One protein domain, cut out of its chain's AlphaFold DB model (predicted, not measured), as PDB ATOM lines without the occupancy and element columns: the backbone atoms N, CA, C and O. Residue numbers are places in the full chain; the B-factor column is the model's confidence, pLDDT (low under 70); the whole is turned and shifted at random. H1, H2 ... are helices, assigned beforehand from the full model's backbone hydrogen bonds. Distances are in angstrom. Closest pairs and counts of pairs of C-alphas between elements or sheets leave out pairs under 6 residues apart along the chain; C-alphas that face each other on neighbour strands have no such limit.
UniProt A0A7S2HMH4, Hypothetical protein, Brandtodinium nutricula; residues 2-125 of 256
ATOM      1  N   GLU A   2     135.346 111.556 122.629       98.44
ATOM      2  CA  GLU A   2     134.452 112.724 122.442       98.44
ATOM      3  C   GLU A   2     133.878 112.846 121.021       98.44
ATOM      4  O   GLU A   2     132.672 112.986 120.859       98.44
ATOM      5  N   GLY A   3     134.722 112.725 119.987       97.69
ATOM      6  CA  GLY A   3     134.271 112.784 118.591       97.69
ATOM      7  C   GLY A   3     133.305 111.655 118.216       97.69
ATOM      8  O   GLY A   3     132.286 111.909 117.587       97.69
ATOM      9  N   GLN A   4     133.580 110.430 118.668       97.81
ATOM     10  CA  GLN A   4     132.717 109.265 118.430       97.81
ATOM     11  C   GLN A   4     131.367 109.426 119.135       97.81
ATOM     12  O   GLN A   4     130.318 109.155 118.562       97.81
ATOM     13  N   TRP A   5     131.389 109.936 120.367       97.19
ATOM     14  CA  TRP A   5     130.183 110.234 121.129       97.19
ATOM     15  C   TRP A   5     129.343 111.329 120.467       97.19
ATOM     16  O   TRP A   5     128.131 111.174 120.334       97.19
ATOM     17  N   ALA A   6     129.979 112.402 119.990       97.12
ATOM     18  CA  ALA A   6     129.298 113.484 119.288       97.12
ATOM     19  C   ALA A   6     128.656 113.014 117.975       97.12
ATOM     20  O   ALA A   6     127.529 113.399 117.686       97.12
ATOM     21  N   ILE A   7     129.338 112.156 117.211       95.56
ATOM     22  CA  ILE A   7     128.796 111.572 115.975       95.56
ATOM     23  C   ILE A   7     127.594 110.672 116.278       95.56
ATOM     24  O   ILE A   7     126.574 110.770 115.604       95.56
ATOM     25  N   ALA A   8     127.693 109.824 117.303       95.19
ATOM     26  CA  ALA A   8     126.637 108.873 117.637       95.19
ATOM     27  C   ALA A   8     125.403 109.524 118.285       95.19
ATOM     28  O   ALA A   8     124.293 109.049 118.079       95.19
ATOM     29  N   THR A   9     125.587 110.588 119.074       95.12
ATOM     30  CA  THR A   9     124.522 111.164 119.923       95.12
ATOM     31  C   THR A   9     124.104 112.581 119.535       95.12
ATOM     32  O   THR A   9     123.162 113.123 120.105       95.12
ATOM     33  N   GLY A  10     124.837 113.233 118.629       95.75
ATOM     34  CA  GLY A  10     124.676 114.657 118.319       95.75
ATOM     35  C   GLY A  10     125.178 115.607 119.414       95.75
ATOM     36  O   GLY A  10     125.093 116.823 119.252       95.75
ATOM     37  N   ARG A  11     125.717 115.090 120.528       95.62
ATOM     38  CA  ARG A  11     126.129 115.890 121.685       95.62
ATOM     39  C   ARG A  11     127.634 115.839 121.893       95.62
ATOM     40  O   ARG A  11     128.193 114.808 122.258       95.62
ATOM     41  N   LEU A  12     128.298 116.977 121.707       97.12
ATOM     42  CA  LEU A  12     129.711 117.110 122.042       97.12
ATOM     43  C   LEU A  12     129.876 117.342 123.547       97.12
ATOM     44  O   LEU A  12     129.316 118.282 124.105       97.12
ATOM     45  N   VAL A  13     130.678 116.493 124.184       96.94
ATOM     46  CA  VAL A  13     130.999 116.558 125.614       96.94
ATOM     47  C   VAL A  13     132.505 116.617 125.806       96.94
ATOM     48  O   VAL A  13     133.253 116.071 124.994       96.94
ATOM     49  N   ARG A  14     132.941 117.271 126.885       98.19
ATOM     50  CA  ARG A  14     134.341 117.254 127.321       98.19
ATOM     51  C   ARG A  14     134.512 116.190 128.389       98.19
ATOM     52  O   ARG A  14     133.786 116.220 129.381       98.19
ATOM     53  N   LEU A  15     135.440 115.266 128.185       98.44
ATOM     54  CA  LEU A  15     135.636 114.113 129.064       98.44
ATOM     55  C   LEU A  15     136.890 114.270 129.922       98.44
ATOM     56  O   LEU A  15     137.886 114.835 129.476       98.44
ATOM     57  N   SER A  16     136.827 113.740 131.142       97.69
ATOM     58  CA  SER A  16     137.902 113.836 132.124       97.69
ATOM     59  C   SER A  16     139.120 113.025 131.691       97.69
ATOM     60  O   SER A  16     139.119 111.792 131.722       97.69
ATOM     61  N   ALA A  17     140.198 113.724 131.340       96.25
ATOM     62  CA  ALA A  17     141.506 113.090 131.187       96.25
ATOM     63  C   ALA A  17     142.059 112.623 132.544       96.25
ATOM     64  O   ALA A  17     142.778 111.626 132.608       96.25
ATOM     65  N   GLN A  18     141.693 113.312 133.632       94.56
ATOM     66  CA  GLN A  18     142.144 112.993 134.986       94.56
ATOM     67  C   GLN A  18     141.690 111.598 135.428       94.56
ATOM     68  O   GLN A  18     142.479 110.870 136.022       94.56
ATOM     69  N   GLN A  19     140.472 111.184 135.063       95.81
ATOM     70  CA  GLN A  19     139.996 109.823 135.318       95.81
ATOM     71  C   GLN A  19     140.917 108.763 134.695       95.81
ATOM     72  O   GLN A  19     141.167 107.738 135.321       95.81
ATOM     73  N   LEU A  20     141.412 108.978 133.472       95.69
ATOM     74  CA  LEU A  20     142.337 108.034 132.835       95.69
ATOM     75  C   LEU A  20     143.688 108.028 133.556       95.69
ATOM     76  O   LEU A  20     144.222 106.966 133.848       95.69
ATOM     77  N   VAL A  21     144.210 109.213 133.890       92.75
ATOM     78  CA  VAL A  21     145.495 109.361 134.590       92.75
ATOM     79  C   VAL A  21     145.475 108.692 135.965       92.75
ATOM     80  O   VAL A  21     146.462 108.069 136.347       92.75
ATOM     81  N   GLU A  22     144.378 108.824 136.710       91.81
ATOM     82  CA  GLU A  22     144.281 108.294 138.069       91.81
ATOM     83  C   GLU A  22     143.805 106.842 138.105       91.81
ATOM     84  O   GLU A  22     144.278 106.099 138.951       91.81
ATOM     85  N   CYS A  23     142.904 106.396 137.228       93.88
ATOM     86  CA  CYS A  23     142.222 105.107 137.413       93.88
ATOM     87  C   CYS A  23     142.652 103.991 136.457       93.88
ATOM     88  O   CYS A  23     142.342 102.825 136.712       93.88
ATOM     89  N   ASP A  24     143.315 104.316 135.350       95.12
ATOM     90  CA  ASP A  24     143.631 103.324 134.332       95.12
ATOM     91  C   ASP A  24     144.963 102.612 134.600       95.12
ATOM     92  O   ASP A  24     146.042 103.142 134.349       95.12
ATOM     93  N   ALA A  25     144.860 101.378 135.093       93.50
ATOM     94  CA  ALA A  25     145.970 100.453 135.319       93.50
ATOM     95  C   ALA A  25     146.171  99.438 134.175       93.50
ATOM     96  O   ALA A  25     146.823  98.410 134.373       93.50
ATOM     97  N   GLY A  26     145.562  99.657 133.003       92.75
ATOM     98  CA  GLY A  26     145.614  98.725 131.880       92.75
ATOM     99  C   GLY A  26     147.047  98.359 131.494       92.75
ATOM    100  O   GLY A  26     147.906  99.232 131.383       92.75
ATOM    101  N   ALA A  27     147.294  97.068 131.276       91.50
ATOM    102  CA  ALA A  27     148.576  96.546 130.829       91.50
ATOM    103  C   ALA A  27     148.378  95.371 129.866       91.50
ATOM    104  O   ALA A  27     147.411  94.618 129.976       91.50
ATOM    105  N   ASP A  28     149.316  95.225 128.940       87.00
ATOM    106  CA  ASP A  28     149.339  94.215 127.893       87.00
ATOM    107  C   ASP A  28     150.794  93.806 127.632       87.00
ATOM    108  O   ASP A  28     151.580  94.554 127.046       87.00
ATOM    109  N   GLU A  29     151.168  92.617 128.108       83.06
ATOM    110  CA  GLU A  29     152.514  92.061 127.918       83.06
ATOM    111  C   GLU A  29     152.723  91.464 126.519       83.06
ATOM    112  O   GLU A  29     153.846  91.102 126.181       83.06
ATOM    113  N   SER A  30     151.656  91.333 125.723       80.31
ATOM    114  CA  SER A  30     151.725  90.796 124.362       80.31
ATOM    115  C   SER A  30     151.993  91.867 123.315       80.31
ATOM    116  O   SER A  30     152.311  91.532 122.177       80.31
ATOM    117  N   CYS A  31     151.892  93.148 123.684       77.06
ATOM    118  CA  CYS A  31     152.292  94.210 122.784       77.06
ATOM    119  C   CYS A  31     153.825  94.161 122.618       77.06
ATOM    120  O   CYS A  31     154.606  94.445 123.532       77.06
ATOM    121  N   ASP A  32     154.272  93.763 121.435       65.56
ATOM    122  CA  ASP A  32     155.670  93.779 121.052       65.56
ATOM    123  C   ASP A  32     155.877  94.693 119.839       65.56
ATOM    124  O   ASP A  32     155.022  94.888 118.972       65.56
ATOM    125  N   GLY A  33     157.036  95.348 119.804       58.88
ATOM    126  CA  GLY A  33     157.484  95.985 118.577       58.88
ATOM    127  C   GLY A  33     157.761  94.882 117.565       58.88
ATOM    128  O   GLY A  33     158.417  93.905 117.916       58.88
ATOM    129  N   LYS A  34     157.293  95.017 116.318       51.12
ATOM    130  CA  LYS A  34     157.639  94.087 115.229       51.12
ATOM    131  C   LYS A  34     159.165  94.053 115.045       51.12
ATOM    132  O   LYS A  34     159.711  94.840 114.282       51.12
ATOM    133  N   GLY A  35     159.859  93.152 115.740       47.53
ATOM    134  CA  GLY A  35     161.313  93.073 115.707       47.53
ATOM    135  C   GLY A  35     161.840  91.781 116.342       47.53
ATOM    136  O   GLY A  35     161.508  91.490 117.490       47.53
ATOM    137  N   PRO A  36     162.725  91.021 115.667       40.88
ATOM    138  CA  PRO A  36     163.273  89.753 116.169       40.88
ATOM    139  C   PRO A  36     164.183  89.894 117.407       40.88
ATOM    140  O   PRO A  36     164.695  88.897 117.901       40.88
ATOM    141  N   ARG A  37     164.397  91.121 117.916       45.28
ATOM    142  CA  ARG A  37     165.092  91.412 119.185       45.28
ATOM    143  C   ARG A  37     164.184  92.029 120.261       45.28
ATOM    144  O   ARG A  37     164.681  92.379 121.332       45.28
ATOM    145  N   SER A  38     162.875  92.154 120.019       48.84
ATOM    146  CA  SER A  38     161.893  92.690 120.976       48.84
ATOM    147  C   SER A  38     161.573  91.664 122.075       48.84
ATOM    148  O   SER A  38     160.449  91.204 122.227       48.84
ATOM    149  N   HIS A  39     162.570  91.267 122.865       43.38
ATOM    150  CA  HIS A  39     162.389  90.288 123.945       43.38
ATOM    151  C   HIS A  39     161.988  90.914 125.295       43.38
ATOM    152  O   HIS A  39     161.948  90.209 126.301       43.38
ATOM    153  N   ARG A  40     161.702  92.228 125.348       52.75
ATOM    154  CA  ARG A  40     161.300  92.964 126.569       52.75
ATOM    155  C   ARG A  40     160.411  94.184 126.257       52.75
ATOM    156  O   ARG A  40     160.765  95.304 126.615       52.75
ATOM    157  N   GLY A  41     159.300  93.991 125.548       68.06
ATOM    158  CA  GLY A  41     158.301  95.037 125.289       68.06
ATOM    159  C   GLY A  41     156.968  94.702 125.953       68.06
ATOM    160  O   GLY A  41     156.625  93.533 126.056       68.06
ATOM    161  N   GLY A  42     156.264  95.711 126.456       83.62
ATOM    162  CA  GLY A  42     154.896  95.596 126.950       83.62
ATOM    163  C   GLY A  42     154.283  96.989 127.044       83.62
ATOM    164  O   GLY A  42     155.001  97.984 127.169       83.62
ATOM    165  N   CYS A  43     152.963  97.064 126.961       89.94
ATOM    166  CA  CYS A  43     152.214  98.312 126.942       89.94
ATOM    167  C   CYS A  43     151.514  98.453 128.279       89.94
ATOM    168  O   CYS A  43     150.901  97.504 128.760       89.94
ATOM    169  N   ALA A  44     151.587  99.626 128.890       93.38
ATOM    170  CA  ALA A  44     150.840  99.912 130.101       93.38
ATOM    171  C   ALA A  44     150.448 101.384 130.154       93.38
ATOM    172  O   ALA A  44     151.157 102.238 129.620       93.38
ATOM    173  N   ASN A  45     149.327 101.658 130.814       94.00
ATOM    174  CA  ASN A  45     148.947 103.000 131.220       94.00
ATOM    175  C   ASN A  45     149.510 103.247 132.617       94.00
ATOM    176  O   ASN A  45     149.235 102.519 133.568       94.00
ATOM    177  N   CYS A  46     150.376 104.252 132.700       92.12
ATOM    178  CA  CYS A  46     151.238 104.533 133.843       92.12
ATOM    179  C   CYS A  46     150.936 105.925 134.418       92.12
ATOM    180  O   CYS A  46     151.835 106.649 134.855       92.12
ATOM    181  N   GLY A  47     149.670 106.345 134.341       89.62
ATOM    182  CA  GLY A  47     149.230 107.680 134.727       89.62
ATOM    183  C   GLY A  47     149.998 108.777 133.986       89.62
ATOM    184  O   GLY A  47     149.964 108.866 132.759       89.62
ATOM    185  N   MET A  48     150.717 109.619 134.731       88.38
ATOM    186  CA  MET A  48     151.498 110.724 134.158       88.38
ATOM    187  C   MET A  48     152.752 110.284 133.381       88.38
ATOM    188  O   MET A  48     153.333 111.099 132.670       88.38
ATOM    189  N   PHE A  49     153.179 109.024 133.516       89.19
ATOM    190  CA  PHE A  49     154.406 108.507 132.897       89.19
ATOM    191  C   PHE A  49     154.198 107.950 131.487       89.19
ATOM    192  O   PHE A  49     155.150 107.508 130.849       89.19
ATOM    193  N   GLY A  50     152.966 108.004 130.982       91.25
ATOM    194  CA  GLY A  50     152.626 107.595 129.628       91.25
ATOM    195  C   GLY A  50     151.526 106.548 129.594       91.25
ATOM    196  O   GLY A  50     151.026 106.081 130.619       91.25
ATOM    197  N   GLY A  51     151.133 106.203 128.377       93.38
ATOM    198  CA  GLY A  51     150.065 105.257 128.130       93.38
ATOM    199  C   GLY A  51     149.723 105.146 126.653       93.38
ATOM    200  O   GLY A  51     150.297 105.819 125.796       93.38
ATOM    201  N   TRP A  52     148.753 104.289 126.376       95.31
ATOM    202  CA  TRP A  52     148.329 103.855 125.063       95.31
ATOM    203  C   TRP A  52     146.831 104.126 124.894       95.31
ATOM    204  O   TRP A  52     146.033 103.702 125.739       95.31
ATOM    205  N   PRO A  53     146.408 104.776 123.791       97.19
ATOM    206  CA  PRO A  53     144.996 105.059 123.549       97.19
ATOM    207  C   PRO A  53     144.097 103.817 123.598       97.19
ATOM    208  O   PRO A  53     142.997 103.886 124.140       97.19
ATOM    209  N   TYR A  54     144.563 102.668 123.093       96.00
ATOM    210  CA  TYR A  54     143.760 101.443 123.095       96.00
ATOM    211  C   TYR A  54     143.521 100.884 124.503       96.00
ATOM    212  O   TYR A  54     142.401 100.483 124.812       96.00
ATOM    213  N   LEU A  55     144.527 100.934 125.385       96.62
ATOM    214  CA  LEU A  55     144.373 100.548 126.790       96.62
ATOM    215  C   LEU A  55     143.389 101.480 127.511       96.62
ATOM    216  O   LEU A  55     142.567 101.005 128.293       96.62
ATOM    217  N   ALA A  56     143.390 102.771 127.160       98.00
ATOM    218  CA  ALA A  56     142.425 103.732 127.686       98.00
ATOM    219  C   ALA A  56     140.991 103.455 127.209       98.00
ATOM    220  O   ALA A  56     140.042 103.616 127.979       98.00
ATOM    221  N   TYR A  57     140.806 102.990 125.969       98.25
ATOM    222  CA  TYR A  57     139.499 102.516 125.502       98.25
ATOM    223  C   TYR A  57     139.059 101.254 126.244       98.25
ATOM    224  O   TYR A  57     137.919 101.158 126.695       98.25
ATOM    225  N   GLU A  58     139.968 100.305 126.425       97.12
ATOM    226  CA  GLU A  58     139.709  99.096 127.196       97.12
ATOM    227  C   GLU A  58     139.294  99.413 128.642       97.12
ATOM    228  O   GLU A  58     138.310  98.866 129.148       97.12
ATOM    229  N   TYR A  59     139.968 100.361 129.296       96.81
ATOM    230  CA  TYR A  59     139.544 100.876 130.593       96.81
ATOM    231  C   TYR A  59     138.163 101.536 130.534       96.81
ATOM    232  O   TYR A  59     137.289 101.143 131.301       96.81
ATOM    233  N   ALA A  60     137.932 102.474 129.609       97.06
ATOM    234  CA  ALA A  60     136.663 103.200 129.496       97.06
ATOM    235  C   ALA A  60     135.460 102.268 129.264       97.06
ATOM    236  O   ALA A  60     134.356 102.527 129.747       97.06
ATOM    237  N   LYS A  61     135.670 101.164 128.540       96.25
ATOM    238  CA  LYS A  61     134.676 100.100 128.369       96.25
ATOM    239  C   LYS A  61     134.433  99.346 129.681       96.25
ATOM    240  O   LYS A  61     133.282  99.142 130.060       96.25
ATOM    241  N   ARG A  62     135.495  98.929 130.384       95.00
ATOM    242  CA  ARG A  62     135.394  98.161 131.642       95.00
ATOM    243  C   ARG A  62     134.866  98.976 132.825       95.00
ATOM    244  O   ARG A  62     134.198  98.409 133.686       95.00
ATOM    245  N   SER A  63     135.159 100.275 132.890       94.31
ATOM    246  CA  SER A  63     134.678 101.175 133.949       94.31
ATOM    247  C   SER A  63     133.175 101.449 133.844       94.31
ATOM    248  O   SER A  63     132.553 101.829 134.834       94.31
ATOM    249  N   GLY A  64     132.587 101.234 132.662       94.56
ATOM    250  CA  GLY A  64     131.199 101.565 132.349       94.56
ATOM    251  C   GLY A  64     131.007 102.991 131.825       94.56
ATOM    252  O   GLY A  64     129.889 103.353 131.465       94.56
ATOM    253  N   GLY A  65     132.077 103.788 131.743       96.19
ATOM    254  CA  GLY A  65     132.039 105.123 131.161       96.19
ATOM    255  C   GLY A  65     133.127 106.071 131.661       96.19
ATOM    256  O   GLY A  65     133.990 105.726 132.477       96.19
ATOM    257  N   LEU A  66     133.070 107.290 131.133       98.06
ATOM    258  CA  LEU A  66     133.958 108.400 131.444       98.06
ATOM    259  C   LEU A  66     133.173 109.582 132.016       98.06
ATOM    260  O   LEU A  66     132.113 109.934 131.500       98.06
ATOM    261  N   PHE A  67     133.697 110.200 133.069       98.12
ATOM    262  CA  PHE A  67     133.176 111.431 133.654       98.12
ATOM    263  C   PHE A  67     133.402 112.629 132.731       98.12
ATOM    264  O   PHE A  67     134.299 112.624 131.884       98.12
ATOM    265  N   SER A  68     132.599 113.676 132.916       98.12
ATOM    266  CA  SER A  68     132.846 114.960 132.270       98.12
ATOM    267  C   SER A  68     134.069 115.652 132.877       98.12
ATOM    268  O   SER A  68     134.387 115.474 134.054       98.12
ATOM    269  N   GLU A  69     134.729 116.485 132.077       97.38
ATOM    270  CA  GLU A  69     135.801 117.377 132.539       97.38
ATOM    271  C   GLU A  69     135.303 118.349 133.622       97.38
ATOM    272  O   GLU A  69     136.060 118.741 134.497       97.38
ATOM    273  N   GLU A  70     134.019 118.720 133.605       95.56
ATOM    274  CA  GLU A  70     133.413 119.557 134.647       95.56
ATOM    275  C   GLU A  70     133.330 118.826 135.990       95.56
ATOM    276  O   GLU A  70     133.641 119.395 137.035       95.56
ATOM    277  N   ARG A  71     132.937 117.547 135.965       94.00
ATOM    278  CA  ARG A  71     132.819 116.737 137.176       94.00
ATOM    279  C   ARG A  71     134.177 116.357 137.752       94.00
ATOM    280  O   ARG A  71     134.309 116.288 138.970       94.00
ATOM    281  N   TRP A  72     135.153 116.081 136.893       94.00
ATOM    282  CA  TRP A  72     136.496 115.701 137.314       94.00
ATOM    283  C   TRP A  72     137.552 116.419 136.466       94.00
ATOM    284  O   TRP A  72     138.066 115.843 135.499       94.00
ATOM    285  N   PRO A  73     137.873 117.674 136.826       93.75
ATOM    286  CA  PRO A  73     138.796 118.504 136.065       93.75
ATOM    287  C   PRO A  73     140.221 117.961 136.040       93.75
ATOM    288  O   PRO A  73     140.698 117.342 136.995       93.75
ATOM    289  N   TYR A  74     140.929 118.254 134.954       93.12
ATOM    290  CA  TYR A  74     142.349 117.974 134.832       93.12
ATOM    291  C   TYR A  74     143.196 118.934 135.671       93.12
ATOM    292  O   TYR A  74     143.079 120.162 135.579       93.12
ATOM    293  N   HIS A  75     144.139 118.373 136.428       87.88
ATOM    294  CA  HIS A  75     145.066 119.136 137.253       87.88
ATOM    295  C   HIS A  75     146.518 118.805 136.906       87.88
ATOM    296  O   HIS A  75     147.042 117.750 137.243       87.88
ATOM    297  N   HIS A  76     147.204 119.763 136.280       79.31
ATOM    298  CA  HIS A  76     148.635 119.660 135.959       79.31
ATOM    299  C   HIS A  76     149.553 120.260 137.040       79.31
ATOM    300  O   HIS A  76     150.770 120.103 136.983       79.31
ATOM    301  N   ARG A  77     148.992 121.004 138.006       80.31
ATOM    302  CA  ARG A  77     149.705 121.634 139.129       80.31
ATOM    303  C   ARG A  77     148.922 121.422 140.415       80.31
ATOM    304  O   ARG A  77     147.698 121.486 140.400       80.31
ATOM    305  N   GLY A  78     149.635 121.222 141.521       78.94
ATOM    306  CA  GLY A  78     149.047 121.127 142.861       78.94
ATOM    307  C   GLY A  78     148.368 119.794 143.188       78.94
ATOM    308  O   GLY A  78     148.137 119.534 144.361       78.94
ATOM    309  N   VAL A  79     148.115 118.941 142.192       80.69
ATOM    310  CA  VAL A  79     147.631 117.567 142.379       80.69
ATOM    311  C   VAL A  79     148.760 116.587 142.104       80.69
ATOM    312  O   VAL A  79     149.503 116.730 141.130       80.69
ATOM    313  N   ARG A  80     148.894 115.597 142.985       82.81
ATOM    314  CA  ARG A  80     149.875 114.517 142.895       82.81
ATOM    315  C   ARG A  80     149.121 113.184 142.784       82.81
ATOM    316  O   ARG A  80     148.815 112.587 143.819       82.81
ATOM    317  N   PRO A  81     148.739 112.775 141.555       82.69
ATOM    318  CA  PRO A  81     147.890 111.612 141.335       82.69
ATOM    319  C   PRO A  81     148.571 110.342 141.837       82.69
ATOM    320  O   PRO A  81     149.750 110.100 141.576       82.69
ATOM    321  N   CYS A  82     147.808 109.531 142.557       83.81
ATOM    322  CA  CYS A  82     148.251 108.224 143.007       83.81
ATOM    323  C   CYS A  82     148.073 107.224 141.871       83.81
ATOM    324  O   CYS A  82     147.138 107.336 141.075       83.81
ATOM    325  N   MET A  83     148.978 106.252 141.785       84.94
ATOM    326  CA  MET A  83     148.870 105.231 140.750       84.94
ATOM    327  C   MET A  83     147.620 104.370 140.973       84.94
ATOM    328  O   MET A  83     147.288 104.049 142.121       84.94
ATOM    329  N   PRO A  84     146.925 103.972 139.897       86.62
ATOM    330  CA  PRO A  84     145.747 103.133 140.012       86.62
ATOM    331  C   PRO A  84     146.060 101.776 140.630       86.62
ATOM    332  O   PRO A  84     147.122 101.184 140.420       86.62
ATOM    333  N   THR A  85     145.093 101.240 141.373       83.56
ATOM    334  CA  THR A  85     145.181  99.881 141.904       83.56
ATOM    335  C   THR A  85     145.368  98.894 140.752       83.56
ATOM    336  O   THR A  85     144.569  98.854 139.820       83.56
ATOM    337  N   GLY A  86     146.422  98.079 140.833       85.38
ATOM    338  CA  GLY A  86     146.737  97.069 139.823       85.38
ATOM    339  C   GLY A  86     147.667  97.536 138.702       85.38
ATOM    340  O   GLY A  86     147.929  96.741 137.804       85.38
ATOM    341  N   TYR A  87     148.194  98.768 138.742       87.94
ATOM    342  CA  TYR A  87     149.152  99.215 137.727       87.94
ATOM    343  C   TYR A  87     150.412  98.332 137.706       87.94
ATOM    344  O   TYR A  87     150.876  97.814 138.731       87.94
ATOM    345  N   SER A  88     150.983  98.151 136.517       90.38
ATOM    346  CA  SER A  88     152.117  97.250 136.324       90.38
ATOM    347  C   SER A  88     153.439  97.912 136.713       90.38
ATOM    348  O   SER A  88     154.052  98.595 135.899       90.38
ATOM    349  N   ARG A  89     153.957  97.640 137.919       88.50
ATOM    350  CA  ARG A  89     155.308  98.092 138.333       88.50
ATOM    351  C   ARG A  89     156.431  97.567 137.432       88.50
ATOM    352  O   ARG A  89     157.473  98.201 137.306       88.50
ATOM    353  N   LYS A  90     156.216  96.410 136.801       88.88
ATOM    354  CA  LYS A  90     157.159  95.804 135.849       88.88
ATOM    355  C   LYS A  90     157.306  96.651 134.582       88.88
ATOM    356  O   LYS A  90     158.419  96.786 134.088       88.88
ATOM    357  N   LEU A  91     156.202  97.190 134.061       88.06
ATOM    358  CA  LEU A  91     156.188  97.964 132.812       88.06
ATOM    359  C   LEU A  91     156.311  99.474 133.052       88.06
ATOM    360  O   LEU A  91     156.968 100.160 132.280       88.06
ATOM    361  N   CYS A  92     155.711  99.978 134.129       87.75
ATOM    362  CA  CYS A  92     155.672 101.398 134.465       87.75
ATOM    363  C   CYS A  92     156.820 101.857 135.368       87.75
ATOM    364  O   CYS A  92     156.990 103.055 135.539       87.75
ATOM    365  N   GLY A  93     157.580 100.941 135.975       86.75
ATOM    366  CA  GLY A  93     158.471 101.272 137.089       86.75
ATOM    367  C   GLY A  93     157.717 101.435 138.415       86.75
ATOM    368  O   GLY A  93     156.492 101.327 138.473       86.75
ATOM    369  N   ASN A  94     158.458 101.653 139.504       83.00
ATOM    370  CA  ASN A  94     157.877 101.895 140.825       83.00
ATOM    371  C   ASN A  94     157.814 103.404 141.101       83.00
ATOM    372  O   ASN A  94     158.857 104.047 141.208       83.00
ATOM    373  N   HIS A  95     156.599 103.945 141.202       79.31
ATOM    374  CA  HIS A  95     156.348 105.379 141.396       79.31
ATOM    375  C   HIS A  95     155.423 105.680 142.587       79.31
ATOM    376  O   HIS A  95     154.947 106.809 142.724       79.31
ATOM    377  N   ASP A  96     155.159 104.682 143.439       69.75
ATOM    378  CA  ASP A  96     154.188 104.776 144.540       69.75
ATOM    379  C   ASP A  96     154.554 105.840 145.584       69.75
ATOM    380  O   ASP A  96     153.682 106.492 146.152       69.75
ATOM    381  N   ASP A  97     155.848 106.026 145.826       65.56
ATOM    382  CA  ASP A  97     156.420 106.841 146.896       65.56
ATOM    383  C   ASP A  97     156.783 108.271 146.462       65.56
ATOM    384  O   ASP A  97     156.786 109.192 147.279       65.56
ATOM    385  N   LEU A  98     157.061 108.490 145.175       64.94
ATOM    386  CA  LEU A  98     157.553 109.778 144.673       64.94
ATOM    387  C   LEU A  98     156.435 110.776 144.314       64.94
ATOM    388  O   LEU A  98     156.655 111.992 144.360       64.94
ATOM    389  N   HIS A  99     155.237 110.293 143.958       74.56
ATOM    390  CA  HIS A  99     154.242 111.118 143.256       74.56
ATOM    391  C   HIS A  99     152.797 111.039 143.760       74.56
ATOM    392  O   HIS A  99     151.961 111.736 143.195       74.56
ATOM    393  N   CYS A 100     152.496 110.281 144.817       83.25
ATOM    394  CA  CYS A 100     151.140 110.190 145.369       83.25
ATOM    395  C   CYS A 100     150.930 111.157 146.547       83.25
ATOM    396  O   CYS A 100     151.715 111.183 147.496       83.25
ATOM    397  N   GLN A 101     149.850 111.945 146.506       85.94
ATOM    398  CA  GLN A 101     149.273 112.607 147.683       85.94
ATOM    399  C   GLN A 101     147.759 112.409 147.684       85.94
ATOM    400  O   GLN A 101     147.034 113.162 147.032       85.94
ATOM    401  N   GLU A 102     147.283 111.417 148.439       81.69
ATOM    402  CA  GLU A 102     145.872 110.997 148.474       81.69
ATOM    403  C   GLU A 102     144.894 112.141 148.773       81.69
ATOM    404  O   GLU A 102     143.797 112.183 148.231       81.69
ATOM    405  N   ASN A 103     145.289 113.118 149.592       84.50
ATOM    406  CA  ASN A 103     144.441 114.266 149.920       84.50
ATOM    407  C   ASN A 103     144.249 115.257 148.755       84.50
ATOM    408  O   ASN A 103     143.396 116.137 148.853       84.50
ATOM    409  N   THR A 104     145.032 115.140 147.679       84.06
ATOM    410  CA  THR A 104     144.928 116.001 146.489       84.06
ATOM    411  C   THR A 104     144.214 115.331 145.318       84.06
ATOM    412  O   THR A 104     143.896 116.012 144.346       84.06
ATOM    413  N   THR A 105     143.955 114.021 145.388       85.75
ATOM    414  CA  THR A 105     143.360 113.244 144.291       85.75
ATOM    415  C   THR A 105     141.874 113.001 144.531       85.75
ATOM    416  O   THR A 105     141.413 112.930 145.671       85.75
ATOM    417  N   GLN A 106     141.098 112.875 143.454       86.56
ATOM    418  CA  GLN A 106     139.677 112.513 143.562       86.56
ATOM    419  C   GLN A 106     139.438 111.023 143.297       86.56
ATOM    420  O   GLN A 106     138.408 110.492 143.710       86.56
ATOM    421  N   GLY A 107     140.378 110.349 142.626       85.06
ATOM    422  CA  GLY A 107     140.287 108.945 142.256       85.06
ATOM    423  C   GLY A 107     140.482 108.010 143.439       85.06
ATOM    424  O   GLY A 107     139.522 107.367 143.866       85.06
ATOM    425  N   GLN A 108     141.714 107.929 143.949       79.31
ATOM    426  CA  GLN A 108     142.074 107.145 145.143       79.31
ATOM    427  C   GLN A 108     141.850 107.904 146.452       79.31
ATOM    428  O   GLN A 108     141.775 107.282 147.506       79.31
ATOM    429  N   GLY A 109     141.777 109.235 146.395       79.38
ATOM    430  CA  GLY A 109     141.551 110.082 147.559       79.38
ATOM    431  C   GLY A 109     140.112 110.032 148.086       79.38
ATOM    432  O   GLY A 109     139.309 109.204 147.652       79.38
ATOM    433  N   PRO A 110     139.734 110.957 148.989       74.12
ATOM    434  CA  PRO A 110     138.430 110.956 149.663       74.12
ATOM    435  C   PRO A 110     137.204 110.948 148.735       74.12
ATOM    436  O   PRO A 110     136.121 110.552 149.156       74.12
ATOM    437  N   GLY A 111     137.361 111.384 147.479       78.31
ATOM    438  CA  GLY A 111     136.305 111.338 146.466       78.31
ATOM    439  C   GLY A 111     135.980 109.930 145.951       78.31
ATOM    440  O   GLY A 111     134.859 109.703 145.498       78.31
ATOM    441  N   GLY A 112     136.925 108.985 146.016       87.81
ATOM    442  CA  GLY A 112     136.732 107.584 145.627       87.81
ATOM    443  C   GLY A 112     136.250 107.366 144.187       87.81
ATOM    444  O   GLY A 112     135.638 106.332 143.895       87.81
ATOM    445  N   LEU A 113     136.472 108.321 143.276       92.69
ATOM    446  CA  LEU A 113     135.827 108.328 141.959       92.69
ATOM    447  C   LEU A 113     136.290 107.186 141.044       92.69
ATOM    448  O   LEU A 113     135.533 106.793 140.158       92.69
ATOM    449  N   CYS A 114     137.460 106.580 141.278       92.50
ATOM    450  CA  CYS A 114     137.867 105.380 140.532       92.50
ATOM    451  C   CYS A 114     136.996 104.150 140.845       92.50
ATOM    452  O   CYS A 114     136.944 103.216 140.048       92.50
ATOM    453  N   SER A 115     136.297 104.142 141.985       91.31
ATOM    454  CA  SER A 115     135.376 103.063 142.373       91.31
ATOM    455  C   SER A 115     133.920 103.350 141.997       91.31
ATOM    456  O   SER A 115     133.049 102.493 142.176       91.31
ATOM    457  N   ALA A 116     133.632 104.547 141.483       92.00
ATOM    458  CA  ALA A 116     132.286 104.944 141.113       92.00
ATOM    459  C   ALA A 116     131.754 104.103 139.940       92.00
ATOM    460  O   ALA A 116     132.478 103.744 139.014       92.00
ATOM    461  N   ARG A 117     130.455 103.792 139.984       91.50
ATOM    462  CA  ARG A 117     129.753 102.972 138.977       91.50
ATOM    463  C   ARG A 117     128.657 103.732 138.228       91.50
ATOM    464  O   ARG A 117     127.924 103.134 137.450       91.50
ATOM    465  N   ALA A 118     128.513 105.029 138.491       92.62
ATOM    466  CA  ALA A 118     127.444 105.854 137.949       92.62
ATOM    467  C   ALA A 118     127.867 107.318 137.797       92.62
ATOM    468  O   ALA A 118     128.806 107.795 138.439       92.62
ATOM    469  N   GLY A 119     127.095 108.041 136.981       93.25
ATOM    470  CA  GLY A 119     127.278 109.467 136.730       93.25
ATOM    471  C   GLY A 119     128.388 109.792 135.729       93.25
ATOM    472  O   GLY A 119     128.956 110.883 135.769       93.25
ATOM    473  N   PHE A 120     128.681 108.832 134.854       96.69
ATOM    474  CA  PHE A 120     129.476 109.019 133.650       96.69
ATOM    475  C   PHE A 120     128.718 109.868 132.621       96.69
ATOM    476  O   PHE A 120     127.495 109.807 132.529       96.69
ATOM    477  N   GLU A 121     129.468 110.632 131.837       97.19
ATOM    478  CA  GLU A 121     128.980 111.525 130.786       97.19
ATOM    479  C   GLU A 121     128.891 110.824 129.423       97.19
ATOM    480  O   GLU A 121     128.009 111.118 128.613       97.19
ATOM    481  N   ALA A 122     129.812 109.890 129.174       96.75
ATOM    482  CA  ALA A 122     129.882 109.104 127.949       96.75
ATOM    483  C   ALA A 122     130.326 107.669 128.238       96.75
ATOM    484  O   ALA A 122     131.105 107.420 129.158       96.75
ATOM    485  N   ALA A 123     129.882 106.731 127.408       96.19
ATOM    486  CA  ALA A 123     130.298 105.333 127.454       96.19
ATOM    487  C   ALA A 123     130.655 104.828 126.052       96.19
ATOM    488  O   ALA A 123     130.139 105.317 125.048       96.19
ATOM    489  N   ILE A 124     131.543 103.838 125.982       96.81
ATOM    490  CA  ILE A 124     131.950 103.212 124.721       96.81
ATOM    491  C   ILE A 124     131.661 101.710 124.753       96.81
ATOM    492  O   ILE A 124     131.692 101.075 125.804       96.81
ATOM    493  N   ALA A 125     131.377 101.140 123.588       96.38
ATOM    494  CA  ALA A 125     131.091  99.721 123.393       96.38
ATOM    495  C   ALA A 125     132.361  98.888 123.165       96.38
ATOM    496  O   ALA A 125     132.406  97.691 123.463       96.38
TER     497      ALA A 125
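AT A GLANCE: This is residues 2 to 125 of the 256 residues of the protein "Hypothetical protein" of Brandtodinium nutricula (UniProt A0A7S2HMH4). This domain has little regular structure: long loops surround two helices near each other, H2 and H3, while H1 and H4 lie off on opposite sides. Residues 34 to 39 stick out as the tip of a long loop. The 124 printed residues hold four named helices, H1 to H4 in order, and no named strand; the class is all helix, with 30 residues in named elements. It is compact, radius of gyration of the C-alphas 15.3 A, spanning 46 by 36 by 24 A.

HOW THE PARTS SIT: Start at H1, residues 2 to 9, which touches no helix. Next, H2, residues 17 to 23, is close to but not clearly touching H3, residues 53 to 63; their closest C-alphas, Leu 20 and Ala 56, are 6.7 A apart. They run the same way at a steep tilt of 66 degrees. Between them, residues 27 to 28 pair with 43 to 44, antiparallel. H4, residues 89 to 92, is apart from H3. In H1, H2 and H3 every O i to N i+4 pair is within hydrogen-bond range; H4 is too short for one.

IN THESE COORDINATES: Find C-alpha 2 at (134.452, 112.724, 122.442), where H1 begins. H3 spans 15.2 A; H4 ends at C-alpha 92, (155.672, 101.398, 134.465).

THE WHOLE: The printed part has no cut. The links H2 to H3 and H3 to H4 are long. Residues 32 to 41 and 96 to 98 have pLDDT under 70.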